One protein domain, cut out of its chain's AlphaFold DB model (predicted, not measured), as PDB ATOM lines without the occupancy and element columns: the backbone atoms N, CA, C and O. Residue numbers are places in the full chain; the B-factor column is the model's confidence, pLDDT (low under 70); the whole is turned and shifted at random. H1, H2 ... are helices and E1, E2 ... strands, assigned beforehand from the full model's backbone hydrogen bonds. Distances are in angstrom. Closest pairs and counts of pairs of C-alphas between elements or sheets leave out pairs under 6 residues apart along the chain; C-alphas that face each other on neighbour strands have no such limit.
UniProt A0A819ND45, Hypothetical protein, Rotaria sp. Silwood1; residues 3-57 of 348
ATOM      1  N   ASP A   3     227.270 402.408 408.298       85.44
ATOM      2  CA  ASP A   3     226.154 403.000 409.007       85.44
ATOM      3  C   ASP A   3     225.753 402.107 410.177       85.44
ATOM      4  O   ASP A   3     225.533 400.910 409.998       85.44
ATOM      5  N   VAL A   4     225.702 402.677 411.377       84.56
ATOM      6  CA  VAL A   4     225.359 401.957 412.603       84.56
ATOM      7  C   VAL A   4     224.167 402.652 413.239       84.56
ATOM      8  O   VAL A   4     224.251 403.816 413.638       84.56
ATOM      9  N   LEU A   5     223.059 401.922 413.332       83.25
ATOM     10  CA  LEU A   5     221.783 402.399 413.849       83.25
ATOM     11  C   LEU A   5     221.473 401.733 415.192       83.25
ATOM     12  O   LEU A   5     221.627 400.521 415.344       83.25
ATOM     13  N   LEU A   6     220.997 402.528 416.144       75.94
ATOM     14  CA  LEU A   6     220.394 402.040 417.373       75.94
ATOM     15  C   LEU A   6     218.992 401.510 417.061       75.94
ATOM     16  O   LEU A   6     218.142 402.238 416.548       75.94
ATOM     17  N   LEU A   7     218.748 400.237 417.359       73.69
ATOM     18  CA  LEU A   7     217.441 399.625 417.146       73.69
ATOM     19  C   LEU A   7     216.469 400.062 418.246       73.69
ATOM     20  O   LEU A   7     216.845 400.176 419.410       73.69
ATOM     21  N   SER A   8     215.193 400.222 417.900       66.50
ATOM     22  CA  SER A   8     214.130 400.535 418.867       66.50
ATOM     23  C   SER A   8     213.920 399.442 419.924       66.50
ATOM     24  O   SER A   8     213.343 399.701 420.974       66.50
ATOM     25  N   SER A   9     214.408 398.224 419.668       69.00
ATOM     26  CA  SER A   9     214.399 397.099 420.607       69.00
ATOM     27  C   SER A   9     215.563 397.109 421.603       69.00
ATOM     28  O   SER A   9     215.609 396.252 422.488       69.00
ATOM     29  N   CYS A  10     216.520 398.037 421.478       70.69
ATOM     30  CA  CYS A  10     217.641 398.124 422.403       70.69
ATOM     31  C   CYS A  10     217.141 398.495 423.810       70.69
ATOM     32  O   CYS A  10     216.486 399.526 423.979       70.69
ATOM     33  N   PRO A  11     217.450 397.688 424.842       73.44
ATOM     34  CA  PRO A  11     217.002 397.980 426.192       73.44
ATOM     35  C   PRO A  11     217.709 399.220 426.736       73.44
ATOM     36  O   PRO A  11     218.893 399.456 426.474       73.44
ATOM     37  N   LEU A  12     216.991 399.986 427.557       73.12
ATOM     38  CA  LEU A  12     217.575 401.112 428.271       73.12
ATOM     39  C   LEU A  12     218.698 400.621 429.194       73.12
ATOM     40  O   LEU A  12     218.563 399.590 429.861       73.12
ATOM     41  N   ASN A  13     219.794 401.376 429.263       84.25
ATOM     42  CA  ASN A  13     220.877 401.076 430.192       84.25
ATOM     43  C   ASN A  13     220.323 400.971 431.637       84.25
ATOM     44  O   ASN A  13     219.558 401.850 432.048       84.25
ATOM     45  N   PRO A  14     220.706 399.948 432.429       80.88
ATOM     46  CA  PRO A  14     220.152 399.732 433.767       80.88
ATOM     47  C   PRO A  14     220.287 400.935 434.706       80.88
ATOM     48  O   PRO A  14     219.387 401.190 435.504       80.88
ATOM     49  N   GLN A  15     221.380 401.693 434.597       81.44
ATOM     50  CA  GLN A  15     221.595 402.881 435.417       81.44
ATOM     51  C   GLN A  15     220.686 404.035 434.987       81.44
ATOM     52  O   GLN A  15     220.096 404.683 435.844       81.44
ATOM     53  N   VAL A  16     220.509 404.250 433.680       83.44
ATOM     54  CA  VAL A  16     219.566 405.259 433.162       83.44
ATOM     55  C   VAL A  16     218.147 404.919 433.616       83.44
ATOM     56  O   VAL A  16     217.427 405.785 434.105       83.44
ATOM     57  N   LYS A  17     217.768 403.637 433.548       78.19
ATOM     58  CA  LYS A  17     216.480 403.150 434.055       78.19
ATOM     59  C   LYS A  17     216.317 403.410 435.555       78.19
ATOM     60  O   LYS A  17     215.250 403.844 435.977       78.19
ATOM     61  N   LYS A  18     217.352 403.144 436.357       77.50
ATOM     62  CA  LYS A  18     217.337 403.390 437.805       77.50
ATOM     63  C   LYS A  18     217.122 404.873 438.121       77.50
ATOM     64  O   LYS A  18     216.263 405.175 438.941       77.50
ATOM     65  N   ASP A  19     217.851 405.759 437.446       82.19
ATOM     66  CA  ASP A  19     217.774 407.205 437.673       82.19
ATOM     67  C   ASP A  19     216.391 407.765 437.255       82.19
ATOM     68  O   ASP A  19     215.822 408.595 437.957       82.19
ATOM     69  N   LEU A  20     215.784 407.249 436.175       80.75
ATOM     70  CA  LEU A  20     214.406 407.605 435.788       80.75
ATOM     71  C   LEU A  20     213.355 407.116 436.796       80.75
ATOM     72  O   LEU A  20     212.411 407.841 437.106       80.75
ATOM     73  N   ILE A  21     213.510 405.896 437.325       75.81
ATOM     74  CA  ILE A  21     212.620 405.365 438.372       75.81
ATOM     75  C   ILE A  21     212.715 406.222 439.638       75.81
ATOM     76  O   ILE A  21     211.710 406.429 440.308       75.81
ATOM     77  N   GLU A  22     213.902 406.720 439.976       76.69
ATOM     78  CA  GLU A  22     214.095 407.608 441.122       76.69
ATOM     79  C   GLU A  22     213.356 408.944 440.949       76.69
ATOM     80  O   GLU A  22     212.613 409.336 441.845       76.69
ATOM     81  N   ILE A  23     213.447 409.575 439.773       78.81
ATOM     82  CA  ILE A  23     212.656 410.777 439.450       78.81
ATOM     83  C   ILE A  23     211.152 410.488 439.581       78.81
ATOM     84  O   ILE A  23     210.428 411.243 440.226       78.81
ATOM     85  N   SER A  24     210.685 409.365 439.025       73.06
ATOM     86  CA  SER A  24     209.275 408.956 439.090       73.06
ATOM     87  C   SER A  24     208.791 408.700 440.524       73.06
ATOM     88  O   SER A  24     207.636 408.990 440.843       73.06
ATOM     89  N   ARG A  25     209.661 408.203 441.415       70.62
ATOM     90  CA  ARG A  25     209.340 408.050 442.842       70.62
ATOM     91  C   ARG A  25     209.114 409.397 443.507       70.62
ATOM     92  O   ARG A  25     208.073 409.560 444.129       70.62
ATOM     93  N   TYR A  26     210.021 410.358 443.319       77.88
ATOM     94  CA  TYR A  26     209.836 411.704 443.866       77.88
ATOM     95  C   TYR A  26     208.555 412.362 443.337       77.88
ATOM     96  O   TYR A  26     207.826 412.981 444.105       77.88
ATOM     97  N   GLN A  27     208.221 412.158 442.058       67.44
ATOM     98  CA  GLN A  27     206.949 412.624 441.492       67.44
ATOM     99  C   GLN A  27     205.731 411.957 442.149       67.44
ATOM    100  O   GLN A  27     204.756 412.633 442.456       67.44
ATOM    101  N   SER A  28     205.786 410.643 442.388       68.44
ATOM    102  CA  SER A  28     204.681 409.876 442.988       68.44
ATOM    103  C   SER A  28     204.496 410.150 444.485       68.44
ATOM    104  O   SER A  28     203.412 409.931 445.014       68.44
ATOM    105  N   SER A  29     205.554 410.596 445.163       69.81
ATOM    106  CA  SER A  29     205.560 410.964 446.583       69.81
ATOM    107  C   SER A  29     205.308 412.457 446.820       69.81
ATOM    108  O   SER A  29     205.481 412.920 447.941       69.81
ATOM    109  N   GLU A  30     204.910 413.205 445.783       69.06
ATOM    110  CA  GLU A  30     204.648 414.654 445.836       69.06
ATOM    111  C   GLU A  30     205.872 415.502 446.263       69.06
ATOM    112  O   GLU A  30     205.751 416.670 446.626       69.06
ATOM    113  N   GLU A  31     207.089 414.959 446.135       69.38
ATOM    114  CA  GLU A  31     208.354 415.652 446.413       69.38
ATOM    115  C   GLU A  31     208.844 416.417 445.168       69.38
ATOM    116  O   GLU A  31     209.903 416.138 444.597       69.38
ATOM    117  N   SER A  32     208.053 417.391 444.709       63.34
ATOM    118  CA  SER A  32     208.259 418.118 443.441       63.34
ATOM    119  C   SER A  32     209.649 418.762 443.299       63.34
ATOM    120  O   SER A  32     210.253 418.710 442.220       63.34
ATOM    121  N   ALA A  33     210.202 419.304 444.389       67.19
ATOM    122  CA  ALA A  33     211.546 419.878 444.421       67.19
ATOM    123  C   ALA A  33     212.635 418.814 444.188       67.19
ATOM    124  O   ALA A  33     213.543 419.018 443.379       67.19
ATOM    125  N   MET A  34     212.514 417.643 444.824       74.81
ATOM    126  CA  MET A  34     213.450 416.528 444.640       74.81
ATOM    127  C   MET A  34     213.322 415.904 443.252       74.81
ATOM    128  O   MET A  34     214.335 415.587 442.632       74.81
ATOM    129  N   ALA A  35     212.100 415.800 442.720       72.25
ATOM    130  CA  ALA A  35     211.861 415.349 441.352       72.25
ATOM    131  C   ALA A  35     212.539 416.272 440.330       72.25
ATOM    132  O   ALA A  35     213.236 415.802 439.428       72.25
ATOM    133  N   THR A  36     212.384 417.587 440.505       73.12
ATOM    134  CA  THR A  36     213.012 418.611 439.662       73.12
ATOM    135  C   THR A  36     214.534 418.533 439.746       73.12
ATOM    136  O   THR A  36     215.211 418.463 438.721       73.12
ATOM    137  N   TYR A  37     215.083 418.481 440.960       75.69
ATOM    138  CA  TYR A  37     216.521 418.375 441.183       75.69
ATOM    139  C   TYR A  37     217.109 417.095 440.568       75.69
ATOM    140  O   TYR A  37     218.115 417.142 439.854       75.69
ATOM    141  N   ALA A  38     216.454 415.949 440.768       76.69
ATOM    142  CA  ALA A  38     216.861 414.677 440.180       76.69
ATOM    143  C   ALA A  38     216.797 414.709 438.641       76.69
ATOM    144  O   ALA A  38     217.706 414.201 437.982       76.69
ATOM    145  N   ALA A  39     215.790 415.363 438.050       80.31
ATOM    146  CA  ALA A  39     215.692 415.551 436.603       80.31
ATOM    147  C   ALA A  39     216.808 416.457 436.049       80.31
ATOM    148  O   ALA A  39     217.416 416.140 435.023       80.31
ATOM    149  N   GLN A  40     217.152 417.543 436.746       78.56
ATOM    150  CA  GLN A  40     218.291 418.392 436.383       78.56
ATOM    151  C   GLN A  40     219.616 417.616 436.453       78.56
ATOM    152  O   GLN A  40     220.443 417.712 435.543       78.56
ATOM    153  N   LEU A  41     219.816 416.798 437.495       82.69
ATOM    154  CA  LEU A  41     220.979 415.912 437.601       82.69
ATOM    155  C   LEU A  41     221.013 414.862 436.486       82.69
ATOM    156  O   LEU A  41     222.089 414.568 435.961       82.69
ATOM    157  N   PHE A  42     219.858 414.331 436.091       85.62
ATOM    158  CA  PHE A  42     219.740 413.400 434.975       85.62
ATOM    159  C   PHE A  42     220.193 414.045 433.661       85.62
ATOM    160  O   PHE A  42     221.055 413.490 432.977       85.62
ATOM    161  N   VAL A  43     219.716 415.256 433.350       88.75
ATOM    162  CA  VAL A  43     220.163 416.017 432.169       88.75
ATOM    163  C   VAL A  43     221.650 416.364 432.260       88.75
ATOM    164  O   VAL A  43     222.373 416.239 431.275       88.75
ATOM    165  N   LYS A  44     222.154 416.735 433.441       84.56
ATOM    166  CA  LYS A  44     223.589 416.986 433.654       84.56
ATOM    167  C   LYS A  44     224.441 415.740 433.388       84.56
ATOM    168  O   LYS A  44     225.550 415.861 432.875       84.56
ATOM    169  N   LYS A  45     223.945 414.555 433.754       90.19
ATOM    170  CA  LYS A  45     224.668 413.280 433.641       90.19
ATOM    171  C   LYS A  45     224.606 412.679 432.237       90.19
ATOM    172  O   LYS A  45     225.606 412.133 431.780       90.19
ATOM    173  N   TYR A  46     223.459 412.768 431.566       88.44
ATOM    174  CA  TYR A  46     223.202 412.078 430.294       88.44
ATOM    175  C   TYR A  46     223.025 413.012 429.091       88.44
ATOM    176  O   TYR A  46     223.043 412.547 427.953       88.44
ATOM    177  N   GLY A  47     222.909 414.320 429.319       87.25
ATOM    178  CA  GLY A  47     222.638 415.319 428.292       87.25
ATOM    179  C   GLY A  47     221.149 415.470 427.976       87.25
ATOM    180  O   GLY A  47     220.280 414.854 428.588       87.25
ATOM    181  N   THR A  48     220.852 416.322 426.997       84.81
ATOM    182  CA  THR A  48     219.486 416.577 426.502       84.81
ATOM    183  C   THR A  48     219.108 415.702 425.307       84.81
ATOM    184  O   THR A  48     217.960 415.704 424.871       84.81
ATOM    185  N   HIS A  49     220.075 414.967 424.756       85.81
ATOM    186  CA  HIS A  49     219.908 414.165 423.555       85.81
ATOM    187  C   HIS A  49     220.734 412.880 423.619       85.81
ATOM    188  O   HIS A  49     221.752 412.823 424.309       85.81
ATOM    189  N   PHE A  50     220.353 411.884 422.824       84.38
ATOM    190  CA  PHE A  50     221.133 410.667 422.613       84.38
ATOM    191  C   PHE A  50     221.468 410.476 421.132       84.38
ATOM    192  O   PHE A  50     220.838 411.056 420.249       84.38
ATOM    193  N   ILE A  51     222.498 409.676 420.856       84.88
ATOM    194  CA  ILE A  51     222.919 409.364 419.489       84.88
ATOM    195  C   ILE A  51     222.175 408.108 419.037       84.88
ATOM    196  O   ILE A  51     222.451 407.021 419.541       84.88
ATOM    197  N   SER A  52     221.264 408.249 418.077       82.69
ATOM    198  CA  SER A  52     220.508 407.120 417.522       82.69
ATOM    199  C   SER A  52     221.192 406.479 416.316       82.69
ATOM    200  O   SER A  52     220.948 405.317 416.007       82.69
ATOM    201  N   ARG A  53     222.092 407.200 415.637       84.06
ATOM    202  CA  ARG A  53     222.823 406.693 414.465       84.06
ATOM    203  C   ARG A  53     224.217 407.289 414.385       84.06
ATOM    204  O   ARG A  53     224.384 408.497 414.564       84.06
ATOM    205  N   ILE A  54     225.213 406.483 414.041       87.94
ATOM    206  CA  ILE A  54     226.567 406.953 413.727       87.94
ATOM    207  C   ILE A  54     226.981 406.491 412.338       87.94
ATOM    208  O   ILE A  54     226.707 405.367 411.934       87.94
ATOM    209  N   HIS A  55     227.658 407.373 411.611       85.44
ATOM    210  CA  HIS A  55     228.298 407.024 410.348       85.44
ATOM    211  C   HIS A  55     229.796 406.930 410.612       85.44
ATOM    212  O   HIS A  55     230.419 407.905 411.050       85.44
ATOM    213  N   LEU A  56     230.356 405.750 410.373       89.88
ATOM    214  CA  LEU A  56     231.771 405.450 410.510       89.88
ATOM    215  C   LEU A  56     232.458 405.567 409.148       89.88
ATOM    216  O   LEU A  56     232.000 405.030 408.136       89.88
ATOM    217  N   GLY A  57     233.575 406.274 409.109       92.19
ATOM    218  CA  GLY A  57     234.343 406.469 407.891       92.19
ATOM    219  C   GLY A  57     235.539 407.375 408.111       92.19
ATOM    220  O   GLY A  57     236.063 407.482 409.219       92.19
TER     221      GLY A  57
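What this domain is: This is residues 3 to 57 of the 348 residues of the protein "Hypothetical protein" of Rotaria sp. Silwood1 (UniProt A0A819ND45). This is a long, thin loop of chain that goes out and comes back: a helical hairpin, H1 and H2 side by side, makes one end, and a small two-stranded ribbon, E1 and E2, makes the other. Residues 9 to 15, of which 14 and 15 belong to H1, stand free on the outward way, while E2 bends on the way back. The printed part has 55 residues, with two named helices and two named strands in the order E1, H1, H2, E2; the sheet's order is E1 - E2, antiparallel, and the class is mixed, helices and strands. The whole is loose, with a radius of gyration of the C-alphas of 14.5 A, and the C-alphas span 47 by 21 by 13 A, a rod.

Where its parts are: Find C-alpha 3 at (226.154, 403.000, 409.007); there strand E1 begins, residues 3 to 5, 6.6 A from first to last C-alpha. Go on to C-alpha 14 at (220.152, 399.732, 433.767), where helix H1 begins; it takes residues 14 to 28 and is 20.7 A long. Helix H2 follows, residues 32 to 46, 20.8 A long. Look last at strand E2, residues 49 to 57, 22.6 A from first to last C-alpha; it bends by 59 degrees at residue 52 and ends with C-alpha 57 at (234.343, 406.469, 407.891).

How they stand to each other: Start with E1 and look across to E2: they are antiparallel neighbours, at 158 degrees between their directions. The C-alphas of Leu 5 and Arg 53 face each other at 4.5 A. N 4 and O 54 are within hydrogen-bond range at 2.9 A, and so are N 54 and O 4 at 2.9 A. Further along, H1 and H2 touch, and their closest C-alphas are those of Tyr 26 and Ala 35, 4.9 A apart. Their lines stand at a shallow tilt of 18 degrees and run opposite ways, a helical hairpin. In H1 and H2 every O i to N i+4 pair is within hydrogen-bond range. E1 and H2 are apart, and H1 and E2 are apart.

The domain as a whole: The two C-alphas farthest apart are those of Glu 30 and Gly 57, at 48.9 A, while the first and last printed C-alphas, those of Asp 3 and Gly 57, are 9.0 A apart. The printed part has no cut. The link from E1 to H1, 8 residues, is short; those from H1 to H2 and from H2 to E2 are tight. In the B-factor column you will find a mean pLDDT of the printed part of 78.8, with values under 70 at residues 8 to 9 and 27 to 33 of this model.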